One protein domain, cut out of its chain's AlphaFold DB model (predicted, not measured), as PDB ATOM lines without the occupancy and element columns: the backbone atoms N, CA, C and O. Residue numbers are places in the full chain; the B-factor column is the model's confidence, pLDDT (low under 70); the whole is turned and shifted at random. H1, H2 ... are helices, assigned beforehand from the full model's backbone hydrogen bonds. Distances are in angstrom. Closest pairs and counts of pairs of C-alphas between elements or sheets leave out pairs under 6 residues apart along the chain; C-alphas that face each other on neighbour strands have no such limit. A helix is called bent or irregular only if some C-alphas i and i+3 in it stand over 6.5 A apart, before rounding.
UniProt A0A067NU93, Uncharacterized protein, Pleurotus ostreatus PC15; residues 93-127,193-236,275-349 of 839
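This is residues 93 to 127, 193 to 236 and 275 to 349 of the 839 residues of an uncharacterized protein of Pleurotus ostreatus PC15 (UniProt A0A067NU93). Two long helices, H3 and H4, lie side by side and run opposite ways, with H2 beside one part of H3, H5 on H3, H1 on H5, and the hairpin of H6 and H7 packed on H4. Residues 193 to 198 stick out. The printed part has 154 residues with seven named helices, H1 to H7 in order, and no named strand: all helix. It is only just compact, close to loose, with radius of gyration of the C-alphas 17.9 A and spans of 62 by 45 by 26 A.

Start at H1, residues 100 to 106, irregular with C-alphas 101 and 104 7.1 A apart; it touches H5, residues 298 to 307, closest C-alphas Ile 103 and Ile 299, 5.9 A. H2, residues 115 to 124, touches residues 205 to 216 alone of H3, residues 205 to 230, closest C-alphas Ser 122 and Phe 208, 6.3 A. H3 touches H4, residues 276 to 296, at a shallow tilt of 18 degrees, opposite ways, closest C-alphas Ala 221 and Ala 286, 4.2 A. H5 touches residues 211 to 218 alone of H3, closest C-alphas Ile 214 and Ser 301, 6.3 A. H6, residues 315 to 320, and H7, residues 327 to 336, form a hairpin; H7 touches H4, closest C-alphas Asp 328 and Ala 291, 5.5 A. Every O i to N i+4 pair is within hydrogen-bond range in H2 to H6, 5 of 6 in H7, and 0 of 3 in H1, where 2 of 4 O i to N i+3 pairs are.

Find C-alpha 100 at (-0.735, -39.031, -25.749), where H1 begins. H3 spans 37.5 A and H4 30.5 A. H7 ends at C-alpha 336, (7.310, -40.152, -37.532).

Look across the cuts: C-alphas 127 and 193 are 15.7 A apart, 236 and 275 15.0 A. Of the links printed whole, none is long. Residues 93 to 100, 193 to 199, 234 to 236 and 339 to 347 have pLDDT under 70.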
ATOM      1  N   CYS A  93      15.070 -42.259 -27.905       55.06
ATOM      2  CA  CYS A  93      14.413 -41.510 -28.962       55.06
ATOM      3  C   CYS A  93      13.136 -42.240 -29.380       55.06
ATOM      4  O   CYS A  93      13.186 -43.409 -29.762       55.06
ATOM      5  N   ILE A  94      11.999 -41.551 -29.307       57.16
ATOM      6  CA  ILE A  94      10.675 -42.091 -29.643       57.16
ATOM      7  C   ILE A  94      10.088 -41.353 -30.850       57.16
ATOM      8  O   ILE A  94      10.460 -40.212 -31.132       57.16
ATOM      9  N   SER A  95       9.171 -42.004 -31.570       58.50
ATOM     10  CA  SER A  95       8.385 -41.363 -32.629       58.50
ATOM     11  C   SER A  95       7.466 -40.270 -32.062       58.50
ATOM     12  O   SER A  95       7.172 -40.229 -30.863       58.50
ATOM     13  N   ARG A  96       7.031 -39.344 -32.926       59.06
ATOM     14  CA  ARG A  96       6.441 -38.050 -32.554       59.06
ATOM     15  C   ARG A  96       4.980 -38.136 -32.088       59.06
ATOM     16  O   ARG A  96       4.079 -37.553 -32.689       59.06
ATOM     17  N   ASN A  97       4.746 -38.820 -30.967       58.47
ATOM     18  CA  ASN A  97       3.423 -38.953 -30.356       58.47
ATOM     19  C   ASN A  97       2.923 -37.621 -29.762       58.47
ATOM     20  O   ASN A  97       3.158 -37.291 -28.599       58.47
ATOM     21  N   LYS A  98       2.196 -36.870 -30.589       60.66
ATOM     22  CA  LYS A  98       1.584 -35.570 -30.282       60.66
ATOM     23  C   LYS A  98       0.128 -35.708 -29.811       60.66
ATOM     24  O   LYS A  98      -0.634 -34.755 -29.891       60.66
ATOM     25  N   HIS A  99      -0.290 -36.880 -29.322       59.97
ATOM     26  CA  HIS A  99      -1.702 -37.142 -28.982       59.97
ATOM     27  C   HIS A  99      -1.886 -37.941 -27.683       59.97
ATOM     28  O   HIS A  99      -3.002 -38.345 -27.356       59.97
ATOM     29  N   TRP A 100      -0.809 -38.129 -26.909       57.69
ATOM     30  CA  TRP A 100      -0.735 -39.031 -25.749       57.69
ATOM     31  C   TRP A 100      -1.871 -38.886 -24.723       57.69
ATOM     32  O   TRP A 100      -2.285 -39.888 -24.146       57.69
ATOM     33  N   ARG A 101      -2.411 -37.671 -24.537       70.81
ATOM     34  CA  ARG A 101      -3.530 -37.388 -23.617       70.81
ATOM     35  C   ARG A 101      -4.827 -38.133 -23.965       70.81
ATOM     36  O   ARG A 101      -5.587 -38.447 -23.057       70.81
ATOM     37  N   TYR A 102      -5.078 -38.408 -25.249       84.31
ATOM     38  CA  TYR A 102      -6.371 -38.912 -25.751       84.31
ATOM     39  C   TYR A 102      -6.287 -40.262 -26.479       84.31
ATOM     40  O   TYR A 102      -7.311 -40.864 -26.797       84.31
ATOM     41  N   ILE A 103      -5.077 -40.780 -26.709       82.50
ATOM     42  CA  ILE A 103      -4.850 -42.118 -27.284       82.50
ATOM     43  C   ILE A 103      -5.532 -43.219 -26.457       82.50
ATOM     44  O   ILE A 103      -6.106 -44.151 -27.019       82.50
ATOM     45  N   SER A 104      -5.543 -43.067 -25.129       81.38
ATOM     46  CA  SER A 104      -6.212 -43.953 -24.168       81.38
ATOM     47  C   SER A 104      -7.694 -44.206 -24.481       81.38
ATOM     48  O   SER A 104      -8.183 -45.304 -24.214       81.38
ATOM     49  N   SER A 105      -8.392 -43.226 -25.066       85.62
ATOM     50  CA  SER A 105      -9.818 -43.289 -25.400       85.62
ATOM     51  C   SER A 105     -10.104 -44.010 -26.727       85.62
ATOM     52  O   SER A 105     -11.209 -44.502 -26.925       85.62
ATOM     53  N   TYR A 106      -9.118 -44.105 -27.629       88.38
ATOM     54  CA  TYR A 106      -9.263 -44.731 -28.954       88.38
ATOM     55  C   TYR A 106      -8.842 -46.212 -28.997       88.38
ATOM     56  O   TYR A 106      -8.961 -46.845 -30.046       88.38
ATOM     57  N   HIS A 107      -8.368 -46.801 -27.894       87.25
ATOM     58  CA  HIS A 107      -8.061 -48.236 -27.858       87.25
ATOM     59  C   HIS A 107      -9.327 -49.095 -27.992       87.25
ATOM     60  O   HIS A 107     -10.343 -48.854 -27.342       87.25
ATOM     61  N   GLY A 108      -9.249 -50.142 -28.810       87.38
ATOM     62  CA  GLY A 108     -10.373 -51.027 -29.088       87.38
ATOM     63  C   GLY A 108      -9.967 -52.283 -29.850       87.38
ATOM     64  O   GLY A 108      -8.904 -52.280 -30.482       87.38
ATOM     65  N   PRO A 109     -10.803 -53.337 -29.854       89.06
ATOM     66  CA  PRO A 109     -10.604 -54.487 -30.728       89.06
ATOM     67  C   PRO A 109     -10.504 -54.125 -32.217       89.06
ATOM     68  O   PRO A 109      -9.879 -54.878 -32.954       89.06
ATOM     69  N   TRP A 110     -11.001 -52.964 -32.675       92.19
ATOM     70  CA  TRP A 110     -10.806 -52.477 -34.058       92.19
ATOM     71  C   TRP A 110      -9.334 -52.474 -34.531       92.19
ATOM     72  O   TRP A 110      -9.060 -52.647 -35.718       92.19
ATOM     73  N   LEU A 111      -8.373 -52.360 -33.604       89.62
ATOM     74  CA  LEU A 111      -6.932 -52.481 -33.873       89.62
ATOM     75  C   LEU A 111      -6.502 -53.903 -34.299       89.62
ATOM     76  O   LEU A 111      -5.359 -54.102 -34.713       89.62
ATOM     77  N   GLN A 112      -7.388 -54.899 -34.206       89.31
ATOM     78  CA  GLN A 112      -7.121 -56.320 -34.473       89.31
ATOM     79  C   GLN A 112      -8.254 -57.061 -35.219       89.31
ATOM     80  O   GLN A 112      -7.990 -58.113 -35.797       89.31
ATOM     81  N   LEU A 113      -9.490 -56.540 -35.238       89.12
ATOM     82  CA  LEU A 113     -10.603 -57.120 -36.005       89.12
ATOM     83  C   LEU A 113     -10.293 -57.144 -37.521       89.12
ATOM     84  O   LEU A 113      -9.692 -56.190 -38.025       89.12
ATOM     85  N   PRO A 114     -10.740 -58.177 -38.268       91.50
ATOM     86  CA  PRO A 114     -10.706 -58.183 -39.731       91.50
ATOM     87  C   PRO A 114     -11.423 -56.965 -40.326       91.50
ATOM     88  O   PRO A 114     -12.451 -56.528 -39.800       91.50
ATOM     89  N   LEU A 115     -10.908 -56.437 -41.438       90.00
ATOM     90  CA  LEU A 115     -11.449 -55.226 -42.062       90.00
ATOM     91  C   LEU A 115     -12.883 -55.446 -42.561       90.00
ATOM     92  O   LEU A 115     -13.732 -54.583 -42.374       90.00
ATOM     93  N   GLU A 116     -13.173 -56.620 -43.114       90.69
ATOM     94  CA  GLU A 116     -14.489 -57.015 -43.619       90.69
ATOM     95  C   GLU A 116     -15.526 -57.075 -42.487       90.69
ATOM     96  O   GLU A 116     -16.682 -56.676 -42.653       90.69
ATOM     97  N   LEU A 117     -15.101 -57.531 -41.302       89.81
ATOM     98  CA  LEU A 117     -15.927 -57.500 -40.100       89.81
ATOM     99  C   LEU A 117     -16.159 -56.050 -39.659       89.81
ATOM    100  O   LEU A 117     -17.305 -55.669 -39.446       89.81
ATOM    101  N   LEU A 118     -15.113 -55.221 -39.598       88.94
ATOM    102  CA  LEU A 118     -15.216 -53.808 -39.220       88.94
ATOM    103  C   LEU A 118     -16.107 -52.994 -40.186       88.94
ATOM    104  O   LEU A 118     -16.893 -52.157 -39.742       88.94
ATOM    105  N   GLU A 119     -16.055 -53.284 -41.489       88.31
ATOM    106  CA  GLU A 119     -16.957 -52.727 -42.504       88.31
ATOM    107  C   GLU A 119     -18.405 -53.205 -42.300       88.31
ATOM    108  O   GLU A 119     -19.316 -52.377 -42.283       88.31
ATOM    109  N   SER A 120     -18.643 -54.502 -42.061       88.31
ATOM    110  CA  SER A 120     -20.000 -55.008 -41.783       88.31
ATOM    111  C   SER A 120     -20.612 -54.439 -40.494       88.31
ATOM    112  O   SER A 120     -21.787 -54.071 -40.488       88.31
ATOM    113  N   LEU A 121     -19.816 -54.273 -39.433       87.38
ATOM    114  CA  LEU A 121     -20.228 -53.601 -38.198       87.38
ATOM    115  C   LEU A 121     -20.557 -52.122 -38.457       87.38
ATOM    116  O   LEU A 121     -21.573 -51.622 -37.977       87.38
ATOM    117  N   SER A 122     -19.750 -51.439 -39.278       86.00
ATOM    118  CA  SER A 122     -20.012 -50.056 -39.690       86.00
ATOM    119  C   SER A 122     -21.261 -49.908 -40.565       86.00
ATOM    120  O   SER A 122     -21.790 -48.801 -40.630       86.00
ATOM    121  N   LEU A 123     -21.725 -50.964 -41.245       84.88
ATOM    122  CA  LEU A 123     -22.998 -50.970 -41.975       84.88
ATOM    123  C   LEU A 123     -24.184 -51.199 -41.029       84.88
ATOM    124  O   LEU A 123     -25.148 -50.443 -41.089       84.88
ATOM    125  N   LEU A 124     -24.091 -52.171 -40.115       84.69
ATOM    126  CA  LEU A 124     -25.123 -52.438 -39.099       84.69
ATOM    127  C   LEU A 124     -25.376 -51.219 -38.195       84.69
ATOM    128  O   LEU A 124     -26.516 -50.933 -37.845       84.69
ATOM    129  N   ASN A 125     -24.330 -50.447 -37.889       84.44
ATOM    130  CA  ASN A 125     -24.415 -49.194 -37.131       84.44
ATOM    131  C   ASN A 125     -25.169 -48.053 -37.859       84.44
ATOM    132  O   ASN A 125     -25.470 -47.033 -37.245       84.44
ATOM    133  N   LEU A 126     -25.449 -48.185 -39.161       78.81
ATOM    134  CA  LEU A 126     -26.254 -47.225 -39.935       78.81
ATOM    135  C   LEU A 126     -27.710 -47.678 -40.118       78.81
ATOM    136  O   LEU A 126     -28.526 -46.885 -40.585       78.81
ATOM    137  N   ASP A 127     -28.024 -48.933 -39.788       75.75
ATOM    138  CA  ASP A 127     -29.350 -49.523 -39.952       75.75
ATOM    139  C   ASP A 127     -30.184 -49.319 -38.669       75.75
ATOM    140  O   ASP A 127     -29.831 -49.875 -37.622       75.75
ATOM    141  N   PRO A 193     -37.820 -44.167 -28.078       55.09
ATOM    142  CA  PRO A 193     -37.697 -42.789 -28.529       55.09
ATOM    143  C   PRO A 193     -39.039 -42.050 -28.433       55.09
ATOM    144  O   PRO A 193     -40.107 -42.608 -28.683       55.09
ATOM    145  N   MET A 194     -38.985 -40.753 -28.111       51.44
ATOM    146  CA  MET A 194     -40.178 -39.898 -28.124       51.44
ATOM    147  C   MET A 194     -40.829 -39.892 -29.522       51.44
ATOM    148  O   MET A 194     -40.095 -39.814 -30.511       51.44
ATOM    149  N   PRO A 195     -42.174 -39.895 -29.635       38.75
ATOM    150  CA  PRO A 195     -42.866 -39.926 -30.923       38.75
ATOM    151  C   PRO A 195     -42.364 -38.855 -31.903       38.75
ATOM    152  O   PRO A 195     -42.430 -37.658 -31.626       38.75
ATOM    153  N   GLY A 196     -41.852 -39.297 -33.056       46.50
ATOM    154  CA  GLY A 196     -41.256 -38.429 -34.079       46.50
ATOM    155  C   GLY A 196     -39.735 -38.232 -33.983       46.50
ATOM    156  O   GLY A 196     -39.184 -37.505 -34.808       46.50
ATOM    157  N   LYS A 197     -39.043 -38.878 -33.034       54.47
ATOM    158  CA  LYS A 197     -37.578 -39.024 -33.035       54.47
ATOM    159  C   LYS A 197     -37.165 -40.429 -33.480       54.47
ATOM    160  O   LYS A 197     -37.827 -41.411 -33.162       54.47
ATOM    161  N   THR A 198     -36.048 -40.514 -34.192       60.28
ATOM    162  CA  THR A 198     -35.392 -41.772 -34.583       60.28
ATOM    163  C   THR A 198     -34.542 -42.321 -33.440       60.28
ATOM    164  O   THR A 198     -33.987 -41.535 -32.671       60.28
ATOM    165  N   THR A 199     -34.343 -43.638 -33.377       67.00
ATOM    166  CA  THR A 199     -33.256 -44.222 -32.577       67.00
ATOM    167  C   THR A 199     -31.900 -43.668 -33.054       67.00
ATOM    168  O   THR A 199     -31.648 -43.635 -34.263       67.00
ATOM    169  N   PRO A 200     -31.028 -43.178 -32.153       76.81
ATOM    170  CA  PRO A 200     -29.691 -42.743 -32.531       76.81
ATOM    171  C   PRO A 200     -28.778 -43.966 -32.754       76.81
ATOM    172  O   PRO A 200     -29.014 -45.023 -32.162       76.81
ATOM    173  N   PRO A 201     -27.744 -43.868 -33.608       80.44
ATOM    174  CA  PRO A 201     -26.839 -44.985 -33.872       80.44
ATOM    175  C   PRO A 201     -25.988 -45.319 -32.628       80.44
ATOM    176  O   PRO A 201     -25.606 -44.389 -31.910       80.44
ATOM    177  N   PRO A 202     -25.634 -46.599 -32.383       82.62
ATOM    178  CA  PRO A 202     -24.833 -47.004 -31.221       82.62
ATOM    179  C   PRO A 202     -23.479 -46.296 -31.123       82.62
ATOM    180  O   PRO A 202     -23.089 -45.853 -30.051       82.62
ATOM    181  N   ILE A 203     -22.773 -46.152 -32.245       86.50
ATOM    182  CA  ILE A 203     -21.476 -45.473 -32.367       86.50
ATOM    183  C   ILE A 203     -21.617 -44.332 -33.379       86.50
ATOM    184  O   ILE A 203     -22.346 -44.461 -34.364       86.50
ATOM    185  N   ASP A 204     -20.907 -43.219 -33.180       87.69
ATOM    186  CA  ASP A 204     -20.927 -42.102 -34.130       87.69
ATOM    187  C   ASP A 204     -20.528 -42.558 -35.555       87.69
ATOM    188  O   ASP A 204     -19.403 -43.036 -35.756       87.69
ATOM    189  N   PRO A 205     -21.401 -42.375 -36.571       85.50
ATOM    190  CA  PRO A 205     -21.088 -42.685 -37.961       85.50
ATOM    191  C   PRO A 205     -19.825 -41.992 -38.483       85.50
ATOM    192  O   PRO A 205     -19.149 -42.553 -39.346       85.50
ATOM    193  N   GLY A 206     -19.496 -40.795 -37.985       86.00
ATOM    194  CA  GLY A 206     -18.284 -40.065 -38.356       86.00
ATOM    195  C   GLY A 206     -17.012 -40.784 -37.903       86.00
ATOM    196  O   GLY A 206     -16.169 -41.143 -38.730       86.00
ATOM    197  N   VAL A 207     -16.899 -41.053 -36.601       88.56
ATOM    198  CA  VAL A 207     -15.789 -41.806 -36.001       88.56
ATOM    199  C   VAL A 207     -15.683 -43.210 -36.576       88.56
ATOM    200  O   VAL A 207     -14.574 -43.621 -36.914       88.56
ATOM    201  N   PHE A 208     -16.788 -43.945 -36.733       90.31
ATOM    202  CA  PHE A 208     -16.728 -45.315 -37.250       90.31
ATOM    203  C   PHE A 208     -16.167 -45.328 -38.684       90.31
ATOM    204  O   PHE A 208     -15.183 -46.016 -38.960       90.31
ATOM    205  N   ARG A 209     -16.694 -44.477 -39.578       89.19
ATOM    206  CA  ARG A 209     -16.171 -44.328 -40.951       89.19
ATOM    207  C   ARG A 209     -14.693 -43.919 -40.962       89.19
ATOM    208  O   ARG A 209     -13.926 -44.469 -41.754       89.19
ATOM    209  N   ASN A 210     -14.278 -43.006 -40.079       90.88
ATOM    210  CA  ASN A 210     -12.873 -42.621 -39.928       90.88
ATOM    211  C   ASN A 210     -11.997 -43.809 -39.512       90.88
ATOM    212  O   ASN A 210     -11.005 -44.083 -40.181       90.88
ATOM    213  N   VAL A 211     -12.366 -44.533 -38.454       92.44
ATOM    214  CA  VAL A 211     -11.596 -45.661 -37.906       92.44
ATOM    215  C   VAL A 211     -11.463 -46.801 -38.920       92.44
ATOM    216  O   VAL A 211     -10.351 -47.277 -39.152       92.44
ATOM    217  N   THR A 212     -12.544 -47.176 -39.611       92.06
ATOM    218  CA  THR A 212     -12.508 -48.193 -40.677       92.06
ATOM    219  C   THR A 212     -11.658 -47.745 -41.871       92.06
ATOM    220  O   THR A 212     -10.869 -48.525 -42.410       92.06
ATOM    221  N   SER A 213     -11.743 -46.468 -42.264       92.81
ATOM    222  CA  SER A 213     -10.909 -45.917 -43.340       92.81
ATOM    223  C   SER A 213      -9.424 -45.885 -42.956       92.81
ATOM    224  O   SER A 213      -8.585 -46.331 -43.733       92.81
ATOM    225  N   ILE A 214      -9.096 -45.434 -41.741       94.12
ATOM    226  CA  ILE A 214      -7.735 -45.389 -41.183       94.12
ATOM    227  C   ILE A 214      -7.129 -46.791 -41.098       94.12
ATOM    228  O   ILE A 214      -5.996 -46.981 -41.538       94.12
ATOM    229  N   ARG A 215      -7.895 -47.779 -40.612       93.81
ATOM    230  CA  ARG A 215      -7.502 -49.196 -40.579       93.81
ATOM    231  C   ARG A 215      -7.031 -49.663 -41.958       93.81
ATOM    232  O   ARG A 215      -5.884 -50.078 -42.109       93.81
ATOM    233  N   ARG A 216      -7.889 -49.512 -42.971       94.75
ATOM    234  CA  ARG A 216      -7.592 -49.884 -44.361       94.75
ATOM    235  C   ARG A 216      -6.396 -49.117 -44.932       94.75
ATOM    236  O   ARG A 216      -5.513 -49.725 -45.525       94.75
ATOM    237  N   LEU A 217      -6.349 -47.795 -44.755       95.56
ATOM    238  CA  LEU A 217      -5.276 -46.945 -45.285       95.56
ATOM    239  C   LEU A 217      -3.903 -47.309 -44.701       95.56
ATOM    240  O   LEU A 217      -2.915 -47.297 -45.434       95.56
ATOM    241  N   ILE A 218      -3.835 -47.653 -43.411       94.12
ATOM    242  CA  ILE A 218      -2.581 -48.031 -42.748       94.12
ATOM    243  C   ILE A 218      -2.172 -49.467 -43.102       94.12
ATOM    244  O   ILE A 218      -0.988 -49.692 -43.345       94.12
ATOM    245  N   ASP A 219      -3.107 -50.415 -43.229       93.25
ATOM    246  CA  ASP A 219      -2.790 -51.768 -43.717       93.25
ATOM    247  C   ASP A 219      -2.300 -51.747 -45.183       93.25
ATOM    248  O   ASP A 219      -1.280 -52.364 -45.506       93.25
ATOM    249  N   GLU A 220      -2.947 -50.967 -46.062       94.12
ATOM    250  CA  GLU A 220      -2.474 -50.721 -47.434       94.12
ATOM    251  C   GLU A 220      -1.070 -50.081 -47.437       94.12
ATOM    252  O   GLU A 220      -0.179 -50.512 -48.177       94.12
ATOM    253  N   ALA A 221      -0.836 -49.071 -46.589       94.56
ATOM    254  CA  ALA A 221       0.472 -48.429 -46.461       94.56
ATOM    255  C   ALA A 221       1.549 -49.386 -45.924       94.56
ATOM    256  O   ALA A 221       2.700 -49.305 -46.361       94.56
ATOM    257  N   ALA A 222       1.200 -50.296 -45.010       92.44
ATOM    258  CA  ALA A 222       2.106 -51.309 -44.478       92.44
ATOM    259  C   ALA A 222       2.530 -52.293 -45.574       92.44
ATOM    260  O   ALA A 222       3.727 -52.528 -45.752       92.44
ATOM    261  N   GLU A 223       1.587 -52.812 -46.370       91.94
ATOM    262  CA  GLU A 223       1.899 -53.726 -47.476       91.94
ATOM    263  C   GLU A 223       2.816 -53.059 -48.517       91.94
ATOM    264  O   GLU A 223       3.830 -53.632 -48.932       91.94
ATOM    265  N   LEU A 224       2.513 -51.810 -48.890       92.62
ATOM    266  CA  LEU A 224       3.336 -51.008 -49.800       92.62
ATOM    267  C   LEU A 224       4.740 -50.739 -49.229       92.62
ATOM    268  O   LEU A 224       5.726 -50.867 -49.962       92.62
ATOM    269  N   SER A 225       4.850 -50.427 -47.934       91.12
ATOM    270  CA  SER A 225       6.123 -50.146 -47.248       91.12
ATOM    271  C   SER A 225       6.994 -51.394 -47.102       91.12
ATOM    272  O   SER A 225       8.198 -51.336 -47.369       91.12
ATOM    273  N   VAL A 226       6.400 -52.546 -46.772       90.25
ATOM    274  CA  VAL A 226       7.088 -53.847 -46.742       90.25
ATOM    275  C   VAL A 226       7.580 -54.216 -48.142       90.25
ATOM    276  O   VAL A 226       8.769 -54.480 -48.319       90.25
ATOM    277  N   ARG A 227       6.733 -54.124 -49.177       89.19
ATOM    278  CA  ARG A 227       7.135 -54.375 -50.578       89.19
ATOM    279  C   ARG A 227       8.250 -53.437 -51.051       89.19
ATOM    280  O   ARG A 227       9.170 -53.872 -51.743       89.19
ATOM    281  N   ALA A 228       8.217 -52.169 -50.644       88.44
ATOM    282  CA  ALA A 228       9.269 -51.190 -50.922       88.44
ATOM    283  C   ALA A 228      10.548 -51.368 -50.077       88.44
ATOM    284  O   ALA A 228      11.550 -50.692 -50.333       88.44
ATOM    285  N   SER A 229      10.533 -52.246 -49.074       86.56
ATOM    286  CA  SER A 229      11.683 -52.546 -48.213       86.56
ATOM    287  C   SER A 229      12.328 -53.882 -48.581       86.56
ATOM    288  O   SER A 229      13.542 -53.941 -48.741       86.56
ATOM    289  N   SER A 230      11.526 -54.924 -48.825       84.00
ATOM    290  CA  SER A 230      11.993 -56.230 -49.312       84.00
ATOM    291  C   SER A 230      12.392 -56.224 -50.793       84.00
ATOM    292  O   SER A 230      13.100 -57.120 -51.236       84.00
ATOM    293  N   GLY A 231      11.910 -55.259 -51.588       78.75
ATOM    294  CA  GLY A 231      12.204 -55.165 -53.025       78.75
ATOM    295  C   GLY A 231      11.534 -56.236 -53.899       78.75
ATOM    296  O   GLY A 231      11.781 -56.263 -55.104       78.75
ATOM    297  N   LEU A 232      10.682 -57.084 -53.313       74.56
ATOM    298  CA  LEU A 232       9.963 -58.178 -53.972       74.56
ATOM    299  C   LEU A 232       8.695 -57.697 -54.691       74.56
ATOM    300  O   LEU A 232       8.008 -56.767 -54.258       74.56
ATOM    301  N   SER A 233       8.340 -58.383 -55.773       71.38
ATOM    302  CA  SER A 233       7.058 -58.233 -56.457       71.38
ATOM    303  C   SER A 233       5.891 -58.699 -55.573       71.38
ATOM    304  O   SER A 233       6.041 -59.572 -54.720       71.38
ATOM    305  N   ALA A 234       4.689 -58.168 -55.818       67.56
ATOM    306  CA  ALA A 234       3.484 -58.536 -55.066       67.56
ATOM    307  C   ALA A 234       3.175 -60.046 -55.140       67.56
ATOM    308  O   ALA A 234       2.797 -60.648 -54.142       67.56
ATOM    309  N   ALA A 235       3.401 -60.670 -56.303       65.75
ATOM    310  CA  ALA A 235       3.215 -62.111 -56.488       65.75
ATOM    311  C   ALA A 235       4.252 -62.954 -55.718       65.75
ATOM    312  O   ALA A 235       3.913 -64.009 -55.193       65.75
ATOM    313  N   GLU A 236       5.494 -62.476 -55.609       63.78
ATOM    314  CA  GLU A 236       6.572 -63.156 -54.875       63.78
ATOM    315  C   GLU A 236       6.306 -63.084 -53.360       63.78
ATOM    316  O   GLU A 236       6.330 -64.106 -52.676       63.78
ATOM    317  N   SER A 275      13.172 -52.269 -59.502       86.62
ATOM    318  CA  SER A 275      13.912 -51.044 -59.835       86.62
ATOM    319  C   SER A 275      13.693 -49.946 -58.789       86.62
ATOM    320  O   SER A 275      12.565 -49.738 -58.337       86.62
ATOM    321  N   ALA A 276      14.749 -49.191 -58.467       85.56
ATOM    322  CA  ALA A 276      14.717 -48.099 -57.491       85.56
ATOM    323  C   ALA A 276      13.572 -47.096 -57.743       85.56
ATOM    324  O   ALA A 276      12.921 -46.661 -56.799       85.56
ATOM    325  N   MET A 277      13.245 -46.810 -59.008       87.94
ATOM    326  CA  MET A 277      12.114 -45.951 -59.390       87.94
ATOM    327  C   MET A 277      10.745 -46.564 -59.033       87.94
ATOM    328  O   MET A 277       9.819 -45.853 -58.651       87.94
ATOM    329  N   ARG A 278      10.597 -47.893 -59.124       87.44
ATOM    330  CA  ARG A 278       9.382 -48.614 -58.699       87.44
ATOM    331  C   ARG A 278       9.292 -48.684 -57.174       87.44
ATOM    332  O   ARG A 278       8.210 -48.500 -56.630       87.44
ATOM    333  N   VAL A 279      10.421 -48.899 -56.500       89.38
ATOM    334  CA  VAL A 279      10.528 -48.875 -55.033       89.38
ATOM    335  C   VAL A 279      10.173 -47.495 -54.475       89.38
ATOM    336  O   VAL A 279       9.370 -47.414 -53.551       89.38
ATOM    337  N   HIS A 280      10.688 -46.413 -55.068       91.31
ATOM    338  CA  HIS A 280      10.344 -45.037 -54.691       91.31
ATOM    339  C   HIS A 280       8.844 -44.760 -54.829       91.31
ATOM    340  O   HIS A 280       8.200 -44.369 -53.861       91.31
ATOM    341  N   ARG A 281       8.247 -45.086 -55.986       91.75
ATOM    342  CA  ARG A 281       6.796 -44.940 -56.211       91.75
ATOM    343  C   ARG A 281       5.944 -45.699 -55.187       91.75
ATOM    344  O   ARG A 281       4.891 -45.205 -54.808       91.75
ATOM    345  N   LEU A 282       6.384 -46.871 -54.721       93.00
ATOM    346  CA  LEU A 282       5.681 -47.607 -53.663       93.00
ATOM    347  C   LEU A 282       5.774 -46.902 -52.298       93.00
ATOM    348  O   LEU A 282       4.784 -46.897 -51.572       93.00
ATOM    349  N   ARG A 283       6.905 -46.256 -51.969       93.81
ATOM    350  CA  ARG A 283       7.024 -45.428 -50.752       93.81
ATOM    351  C   ARG A 283       6.183 -44.158 -50.841       93.81
ATOM    352  O   ARG A 283       5.482 -43.858 -49.887       93.81
ATOM    353  N   ALA A 284       6.185 -43.470 -51.983       94.38
ATOM    354  CA  ALA A 284       5.339 -42.296 -52.209       94.38
ATOM    355  C   ALA A 284       3.840 -42.635 -52.077       94.38
ATOM    356  O   ALA A 284       3.098 -41.921 -51.409       94.38
ATOM    357  N   LEU A 285       3.396 -43.779 -52.618       94.81
ATOM    358  CA  LEU A 285       2.023 -44.263 -52.424       94.81
ATOM    359  C   LEU A 285       1.724 -44.628 -50.957       94.81
ATOM    360  O   LEU A 285       0.646 -44.301 -50.466       94.81
ATOM    361  N   ALA A 286       2.657 -45.259 -50.236       95.00
ATOM    362  CA  ALA A 286       2.491 -45.535 -48.805       95.00
ATOM    363  C   ALA A 286       2.392 -44.244 -47.971       95.00
ATOM    364  O   ALA A 286       1.522 -44.128 -47.110       95.00
ATOM    365  N   VAL A 287       3.231 -43.249 -48.269       95.50
ATOM    366  CA  VAL A 287       3.187 -41.903 -47.681       95.50
ATOM    367  C   VAL A 287       1.845 -41.226 -47.949       95.50
ATOM    368  O   VAL A 287       1.218 -40.750 -47.010       95.50
ATOM    369  N   GLN A 288       1.350 -41.244 -49.189       95.75
ATOM    370  CA  GLN A 288       0.047 -40.670 -49.535       95.75
ATOM    371  C   GLN A 288      -1.098 -41.311 -48.725       95.75
ATOM    372  O   GLN A 288      -2.007 -40.620 -48.261       95.75
ATOM    373  N   LYS A 289      -1.046 -42.631 -48.510       96.25
ATOM    374  CA  LYS A 289      -2.026 -43.376 -47.704       96.25
ATOM    375  C   LYS A 289      -1.947 -43.020 -46.213       96.25
ATOM    376  O   LYS A 289      -2.982 -42.766 -45.598       96.25
ATOM    377  N   LEU A 290      -0.739 -42.912 -45.656       94.25
ATOM    378  CA  LEU A 290      -0.511 -42.440 -44.283       94.25
ATOM    379  C   LEU A 290      -0.989 -40.992 -44.095       94.25
ATOM    380  O   LEU A 290      -1.669 -40.693 -43.117       94.25
ATOM    381  N   ALA A 291      -0.707 -40.102 -45.049       94.56
ATOM    382  CA  ALA A 291      -1.155 -38.714 -45.007       94.56
ATOM    383  C   ALA A 291      -2.688 -38.605 -45.027       94.56
ATOM    384  O   ALA A 291      -3.249 -37.784 -44.304       94.56
ATOM    385  N   GLN A 292      -3.377 -39.455 -45.798       94.69
ATOM    386  CA  GLN A 292      -4.842 -39.548 -45.795       94.69
ATOM    387  C   GLN A 292      -5.394 -40.037 -44.445       94.69
ATOM    388  O   GLN A 292      -6.378 -39.476 -43.963       94.69
ATOM    389  N   ALA A 293      -4.743 -41.010 -43.797       93.94
ATOM    390  CA  ALA A 293      -5.125 -41.464 -42.458       93.94
ATOM    391  C   ALA A 293      -4.966 -40.337 -41.414       93.94
ATOM    392  O   ALA A 293      -5.938 -39.955 -40.758       93.94
ATOM    393  N   TYR A 294      -3.784 -39.710 -41.353       92.75
ATOM    394  CA  TYR A 294      -3.511 -38.565 -40.474       92.75
ATOM    395  C   TYR A 294      -4.378 -37.331 -40.775       92.75
ATOM    396  O   TYR A 294      -4.555 -36.478 -39.908       92.75
ATOM    397  N   LYS A 295      -4.929 -37.192 -41.985       92.31
ATOM    398  CA  LYS A 295      -5.928 -36.158 -42.294       92.31
ATOM    399  C   LYS A 295      -7.276 -36.494 -41.636       92.31
ATOM    400  O   LYS A 295      -7.803 -35.651 -40.910       92.31
ATOM    401  N   ALA A 296      -7.769 -37.729 -41.762       91.56
ATOM    402  CA  ALA A 296      -9.042 -38.165 -41.172       91.56
ATOM    403  C   ALA A 296      -9.093 -38.039 -39.630       91.56
ATOM    404  O   ALA A 296      -9.962 -37.350 -39.091       91.56
ATOM    405  N   ASP A 297      -8.153 -38.656 -38.910       91.38
ATOM    406  CA  ASP A 297      -8.029 -38.537 -37.449       91.38
ATOM    407  C   ASP A 297      -6.587 -38.845 -37.015       91.38
ATOM    408  O   ASP A 297      -6.087 -39.958 -37.197       91.38
ATOM    409  N   GLU A 298      -5.901 -37.848 -36.453       89.44
ATOM    410  CA  GLU A 298      -4.502 -37.969 -36.024       89.44
ATOM    411  C   GLU A 298      -4.333 -38.852 -34.783       89.44
ATOM    412  O   GLU A 298      -3.302 -39.514 -34.643       89.44
ATOM    413  N   ILE A 299      -5.332 -38.883 -33.894       88.88
ATOM    414  CA  ILE A 299      -5.284 -39.648 -32.647       88.88
ATOM    415  C   ILE A 299      -5.407 -41.128 -33.004       88.88
ATOM    416  O   ILE A 299      -4.497 -41.904 -32.711       88.88
ATOM    417  N   ALA A 300      -6.474 -41.504 -33.720       90.44
ATOM    418  CA  ALA A 300      -6.709 -42.878 -34.165       90.44
ATOM    419  C   ALA A 300      -5.575 -43.402 -35.062       90.44
ATOM    420  O   ALA A 300      -5.108 -44.528 -34.872       90.44
ATOM    421  N   SER A 301      -5.082 -42.574 -35.995       91.44
ATOM    422  CA  SER A 301      -3.946 -42.941 -36.850       91.44
ATOM    423  C   SER A 301      -2.677 -43.174 -36.037       91.44
ATOM    424  O   SER A 301      -1.980 -44.151 -36.288       91.44
ATOM    425  N   SER A 302      -2.407 -42.355 -35.015       88.25
ATOM    426  CA  SER A 302      -1.267 -42.571 -34.118       88.25
ATOM    427  C   SER A 302      -1.388 -43.881 -33.332       88.25
ATOM    428  O   SER A 302      -0.405 -44.616 -33.254       88.25
ATOM    429  N   VAL A 303      -2.576 -44.237 -32.815       88.12
ATOM    430  CA  VAL A 303      -2.777 -45.533 -32.124       88.12
ATOM    431  C   VAL A 303      -2.479 -46.711 -33.055       88.12
ATOM    432  O   VAL A 303      -1.793 -47.651 -32.652       88.12
ATOM    433  N   MET A 304      -2.960 -46.650 -34.300       88.69
ATOM    434  CA  MET A 304      -2.788 -47.719 -35.288       88.69
ATOM    435  C   MET A 304      -1.345 -47.804 -35.818       88.69
ATOM    436  O   MET A 304      -0.783 -48.897 -35.872       88.69
ATOM    437  N   VAL A 305      -0.693 -46.674 -36.122       88.06
ATOM    438  CA  VAL A 305       0.735 -46.628 -36.502       88.06
ATOM    439  C   VAL A 305       1.618 -47.200 -35.389       88.06
ATOM    440  O   VAL A 305       2.538 -47.960 -35.682       88.06
ATOM    441  N   MET A 306       1.301 -46.942 -34.113       83.12
ATOM    442  CA  MET A 306       2.016 -47.541 -32.977       83.12
ATOM    443  C   MET A 306       1.885 -49.074 -32.891       83.12
ATOM    444  O   MET A 306       2.770 -49.706 -32.318       83.12
ATOM    445  N   GLN A 307       0.842 -49.690 -33.466       80.38
ATOM    446  CA  GLN A 307       0.761 -51.157 -33.596       80.38
ATOM    447  C   GLN A 307       1.583 -51.691 -34.784       80.38
ATOM    448  O   GLN A 307       1.980 -52.854 -34.782       80.38
ATOM    449  N   GLY A 308       1.856 -50.858 -35.796       71.00
ATOM    450  CA  GLY A 308       2.575 -51.239 -37.019       71.00
ATOM    451  C   GLY A 308       4.085 -51.460 -36.856       71.00
ATOM    452  O   GLY A 308       4.738 -51.930 -37.789       71.00
ATOM    453  N   GLY A 309       4.652 -51.137 -35.689       74.12
ATOM    454  CA  GLY A 309       6.087 -51.257 -35.426       74.12
ATOM    455  C   GLY A 309       6.941 -50.384 -36.356       74.12
ATOM    456  O   GLY A 309       6.499 -49.350 -36.849       74.12
ATOM    457  N   SER A 310       8.173 -50.818 -36.629       80.44
ATOM    458  CA  SER A 310       9.164 -50.058 -37.411       80.44
ATOM    459  C   SER A 310       8.921 -50.025 -38.930       80.44
ATOM    460  O   SER A 310       9.774 -49.553 -39.682       80.44
ATOM    461  N   VAL A 311       7.765 -50.503 -39.412       83.94
ATOM    462  CA  VAL A 311       7.411 -50.542 -40.848       83.94
ATOM    463  C   VAL A 311       7.375 -49.140 -41.475       83.94
ATOM    464  O   VAL A 311       7.575 -49.004 -42.682       83.94
ATOM    465  N   PHE A 312       7.146 -48.103 -40.663       87.69
ATOM    466  CA  PHE A 312       6.882 -46.742 -41.127       87.69
ATOM    467  C   PHE A 312       7.982 -45.707 -40.832       87.69
ATOM    468  O   PHE A 312       7.914 -44.604 -41.381       87.69
ATOM    469  N   ASP A 313       8.983 -46.051 -40.013       80.94
ATOM    470  CA  ASP A 313      10.026 -45.144 -39.501       80.94
ATOM    471  C   ASP A 313      10.702 -44.312 -40.603       80.94
ATOM    472  O   ASP A 313      10.656 -43.084 -40.595       80.94
ATOM    473  N   ASP A 314      11.316 -44.990 -41.575       84.69
ATOM    474  CA  ASP A 314      12.146 -44.346 -42.596       84.69
ATOM    475  C   ASP A 314      11.352 -43.931 -43.850       84.69
ATOM    476  O   ASP A 314      11.921 -43.386 -44.798       84.69
ATOM    477  N   VAL A 315      10.059 -44.266 -43.946       90.06
ATOM    478  CA  VAL A 315       9.356 -44.292 -45.244       90.06
ATOM    479  C   VAL A 315       9.210 -42.888 -45.834       90.06
ATOM    480  O   VAL A 315       9.527 -42.693 -47.007       90.06
ATOM    481  N   ALA A 316       8.816 -41.904 -45.018       90.19
ATOM    482  CA  ALA A 316       8.712 -40.505 -45.437       90.19
ATOM    483  C   ALA A 316      10.090 -39.858 -45.678       90.19
ATOM    484  O   ALA A 316      10.284 -39.168 -46.676       90.19
ATOM    485  N   GLU A 317      11.076 -40.144 -44.823       91.25
ATOM    486  CA  GLU A 317      12.447 -39.627 -44.956       91.25
ATOM    487  C   GLU A 317      13.109 -40.104 -46.266       91.25
ATOM    488  O   GLU A 317      13.751 -39.330 -46.980       91.25
ATOM    489  N   ARG A 318      12.866 -41.362 -46.660       90.31
ATOM    490  CA  ARG A 318      13.323 -41.934 -47.938       90.31
ATOM    491  C   ARG A 318      12.594 -41.375 -49.166       90.31
ATOM    492  O   ARG A 318      13.148 -41.497 -50.256       90.31
ATOM    493  N   VAL A 319      11.403 -40.784 -49.018       92.88
ATOM    494  CA  VAL A 319      10.706 -40.059 -50.101       92.88
ATOM    495  C   VAL A 319      11.250 -38.636 -50.222       92.88
ATOM    496  O   VAL A 319      11.656 -38.242 -51.313       92.88
ATOM    497  N   LEU A 320      11.375 -37.906 -49.107       93.00
ATOM    498  CA  LEU A 320      11.915 -36.537 -49.073       93.00
ATOM    499  C   LEU A 320      13.362 -36.439 -49.588       93.00
ATOM    500  O   LEU A 320      13.745 -35.417 -50.147       93.00
ATOM    501  N   LYS A 321      14.158 -37.511 -49.464       92.50
ATOM    502  CA  LYS A 321      15.506 -37.621 -50.059       92.50
ATOM    503  C   LYS A 321      15.528 -37.648 -51.596       92.50
ATOM    504  O   LYS A 321      16.600 -37.480 -52.173       92.50
ATOM    505  N   VAL A 322      14.389 -37.885 -52.250       91.25
ATOM    506  CA  VAL A 322      14.239 -37.872 -53.716       91.25
ATOM    507  C   VAL A 322      13.412 -36.667 -54.161       91.25
ATOM    508  O   VAL A 322      13.830 -35.956 -55.071       91.25
ATOM    509  N   ASP A 323      12.292 -36.408 -53.481       90.94
ATOM    510  CA  ASP A 323      11.345 -35.329 -53.780       90.94
ATOM    511  C   ASP A 323      11.138 -34.425 -52.538       90.94
ATOM    512  O   ASP A 323      10.149 -34.574 -51.815       90.94
ATOM    513  N   PRO A 324      12.035 -33.451 -52.259       90.69
ATOM    514  CA  PRO A 324      11.995 -32.640 -51.030       90.69
ATOM    515  C   PRO A 324      10.757 -31.743 -50.858       90.69
ATOM    516  O   PRO A 324      10.534 -31.192 -49.780       90.69
ATOM    517  N   ASN A 325       9.967 -31.568 -51.922       90.94
ATOM    518  CA  ASN A 325       8.785 -30.704 -51.964       90.94
ATOM    519  C   ASN A 325       7.454 -31.477 -51.856       90.94
ATOM    520  O   ASN A 325       6.397 -30.869 -52.016       90.94
ATOM    521  N   ASP A 326       7.479 -32.788 -51.595       92.62
ATOM    522  CA  ASP A 326       6.260 -33.578 -51.388       92.62
ATOM    523  C   ASP A 326       5.537 -33.162 -50.085       92.62
ATOM    524  O   ASP A 326       6.054 -33.298 -48.972       92.62
ATOM    525  N   ILE A 327       4.320 -32.640 -50.256       92.00
ATOM    526  CA  ILE A 327       3.413 -32.145 -49.209       92.00
ATOM    527  C   ILE A 327       2.992 -33.279 -48.261       92.00
ATOM    528  O   ILE A 327       3.018 -33.109 -47.040       92.00
ATOM    529  N   ASP A 328       2.629 -34.445 -48.800       93.06
ATOM    530  CA  ASP A 328       2.194 -35.585 -47.990       93.06
ATOM    531  C   ASP A 328       3.399 -36.220 -47.272       93.06
ATOM    532  O   ASP A 328       3.283 -36.606 -46.107       93.06
ATOM    533  N   ALA A 329       4.586 -36.232 -47.895       92.62
ATOM    534  CA  ALA A 329       5.813 -36.694 -47.240       92.62
ATOM    535  C   ALA A 329       6.258 -35.781 -46.090       92.62
ATOM    536  O   ALA A 329       6.590 -36.289 -45.018       92.62
ATOM    537  N   LYS A 330       6.205 -34.451 -46.259       92.56
ATOM    538  CA  LYS A 330       6.453 -33.490 -45.167       92.56
ATOM    539  C   LYS A 330       5.470 -33.693 -44.008       92.56
ATOM    540  O   LYS A 330       5.891 -33.717 -42.852       92.56
ATOM    541  N   TYR A 331       4.184 -33.889 -44.308       92.00
ATOM    542  CA  TYR A 331       3.147 -34.099 -43.293       92.00
ATOM    543  C   TYR A 331       3.329 -35.423 -42.528       92.00
ATOM    544  O   TYR A 331       3.284 -35.418 -41.303       92.00
ATOM    545  N   VAL A 332       3.623 -36.544 -43.200       90.94
ATOM    546  CA  VAL A 332       3.877 -37.835 -42.521       90.94
ATOM    547  C   VAL A 332       5.190 -37.815 -41.734       90.94
ATOM    548  O   VAL A 332       5.231 -38.286 -40.594       90.94
ATOM    549  N   HIS A 333       6.254 -37.216 -42.283       89.81
ATOM    550  CA  HIS A 333       7.526 -37.053 -41.573       89.81
ATOM    551  C   HIS A 333       7.327 -36.325 -40.236       89.81
ATOM    552  O   HIS A 333       7.873 -36.749 -39.223       89.81
ATOM    553  N   PHE A 334       6.466 -35.304 -40.193       87.75
ATOM    554  CA  PHE A 334       6.154 -34.555 -38.973       87.75
ATOM    555  C   PHE A 334       5.569 -35.407 -37.825       87.75
ATOM    556  O   PHE A 334       5.677 -34.997 -36.665       87.75
ATOM    557  N   PHE A 335       4.980 -36.579 -38.090       85.31
ATOM    558  CA  PHE A 335       4.519 -37.515 -37.049       85.31
ATOM    559  C   PHE A 335       5.528 -38.634 -36.743       85.31
ATOM    560  O   PHE A 335       5.551 -39.144 -35.623       85.31
ATOM    561  N   HIS A 336       6.371 -39.029 -37.703       85.06
ATOM    562  CA  HIS A 336       7.310 -40.152 -37.532       85.06
ATOM    563  C   HIS A 336       8.716 -39.718 -37.076       85.06
ATOM    564  O   HIS A 336       9.465 -40.538 -36.548       85.06
ATOM    565  N   GLU A 337       9.065 -38.440 -37.239       81.31
ATOM    566  CA  GLU A 337      10.341 -37.854 -36.821       81.31
ATOM    567  C   GLU A 337      10.647 -38.135 -35.339       81.31
ATOM    568  O   GLU A 337       9.826 -37.905 -34.448       81.31
ATOM    569  N   LYS A 338      11.851 -38.655 -35.091       74.19
ATOM    570  CA  LYS A 338      12.273 -39.183 -33.792       74.19
ATOM    571  C   LYS A 338      12.837 -38.064 -32.920       74.19
ATOM    572  O   LYS A 338      13.779 -37.391 -33.326       74.19
ATOM    573  N   ILE A 339      12.298 -37.898 -31.712       66.94
ATOM    574  CA  ILE A 339      12.799 -36.936 -30.715       66.94
ATOM    575  C   ILE A 339      13.403 -37.703 -29.534       66.94
ATOM    576  O   ILE A 339      12.812 -38.706 -29.118       66.94
ATOM    577  N   PRO A 340      14.477 -37.193 -28.906       61.53
ATOM    578  CA  PRO A 340      14.686 -37.324 -27.465       61.53
ATOM    579  C   PRO A 340      13.381 -37.354 -26.645       61.53
ATOM    580  O   PRO A 340      12.599 -36.398 -26.639       61.53
ATOM    581  N   SER A 341      13.137 -38.450 -25.922       54.66
ATOM    582  CA  SER A 341      12.029 -38.516 -24.964       54.66
ATOM    583  C   SER A 341      12.102 -37.355 -23.961       54.66
ATOM    584  O   SER A 341      13.183 -36.873 -23.629       54.66
ATOM    585  N   ARG A 342      10.935 -36.906 -23.479       60.66
ATOM    586  CA  ARG A 342      10.728 -35.768 -22.554       60.66
ATOM    587  C   ARG A 342      10.976 -34.358 -23.131       60.66
ATOM    588  O   ARG A 342      10.452 -33.412 -22.558       60.66
ATOM    589  N   GLN A 343      11.612 -34.192 -24.297       60.75
ATOM    590  CA  GLN A 343      11.809 -32.879 -24.961       60.75
ATOM    591  C   GLN A 343      10.806 -32.595 -26.105       60.75
ATOM    592  O   GLN A 343      11.099 -31.872 -27.063       60.75
ATOM    593  N   LEU A 344       9.598 -33.169 -26.030       62.00
ATOM    594  CA  LEU A 344       8.575 -33.117 -27.090       62.00
ATOM    595  C   LEU A 344       8.150 -31.684 -27.467       62.00
ATOM    596  O   LEU A 344       7.964 -31.401 -28.651       62.00
ATOM    597  N   ALA A 345       8.002 -30.792 -26.484       60.31
ATOM    598  CA  ALA A 345       7.561 -29.411 -26.690       60.31
ATOM    599  C   ALA A 345       8.651 -28.543 -27.345       60.31
ATOM    600  O   ALA A 345       8.443 -27.988 -28.424       60.31
ATOM    601  N   GLU A 346       9.829 -28.487 -26.717       62.88
ATOM    602  CA  GLU A 346      10.964 -27.635 -27.107       62.88
ATOM    603  C   GLU A 346      11.453 -27.927 -28.534       62.88
ATOM    604  O   GLU A 346      11.740 -27.014 -29.308       62.88
ATOM    605  N   SER A 347      11.496 -29.209 -28.902       63.94
ATOM    606  CA  SER A 347      11.971 -29.678 -30.208       63.94
ATOM    607  C   SER A 347      10.945 -29.563 -31.342       63.94
ATOM    608  O   SER A 347      11.317 -29.709 -32.509       63.94
ATOM    609  N   THR A 348       9.652 -29.377 -31.049       76.38
ATOM    610  CA  THR A 348       8.599 -29.367 -32.079       76.38
ATOM    611  C   THR A 348       8.366 -27.947 -32.584       76.38
ATOM    612  O   THR A 348       7.706 -27.134 -31.937       76.38
ATOM    613  N   THR A 349       8.888 -27.653 -33.775       81.00
ATOM    614  CA  THR A 349       8.635 -26.404 -34.504       81.00
ATOM    615  C   THR A 349       7.321 -26.477 -35.291       81.00
ATOM    616  O   THR A 349       6.892 -27.550 -35.717       81.00
TER     617      THR A 349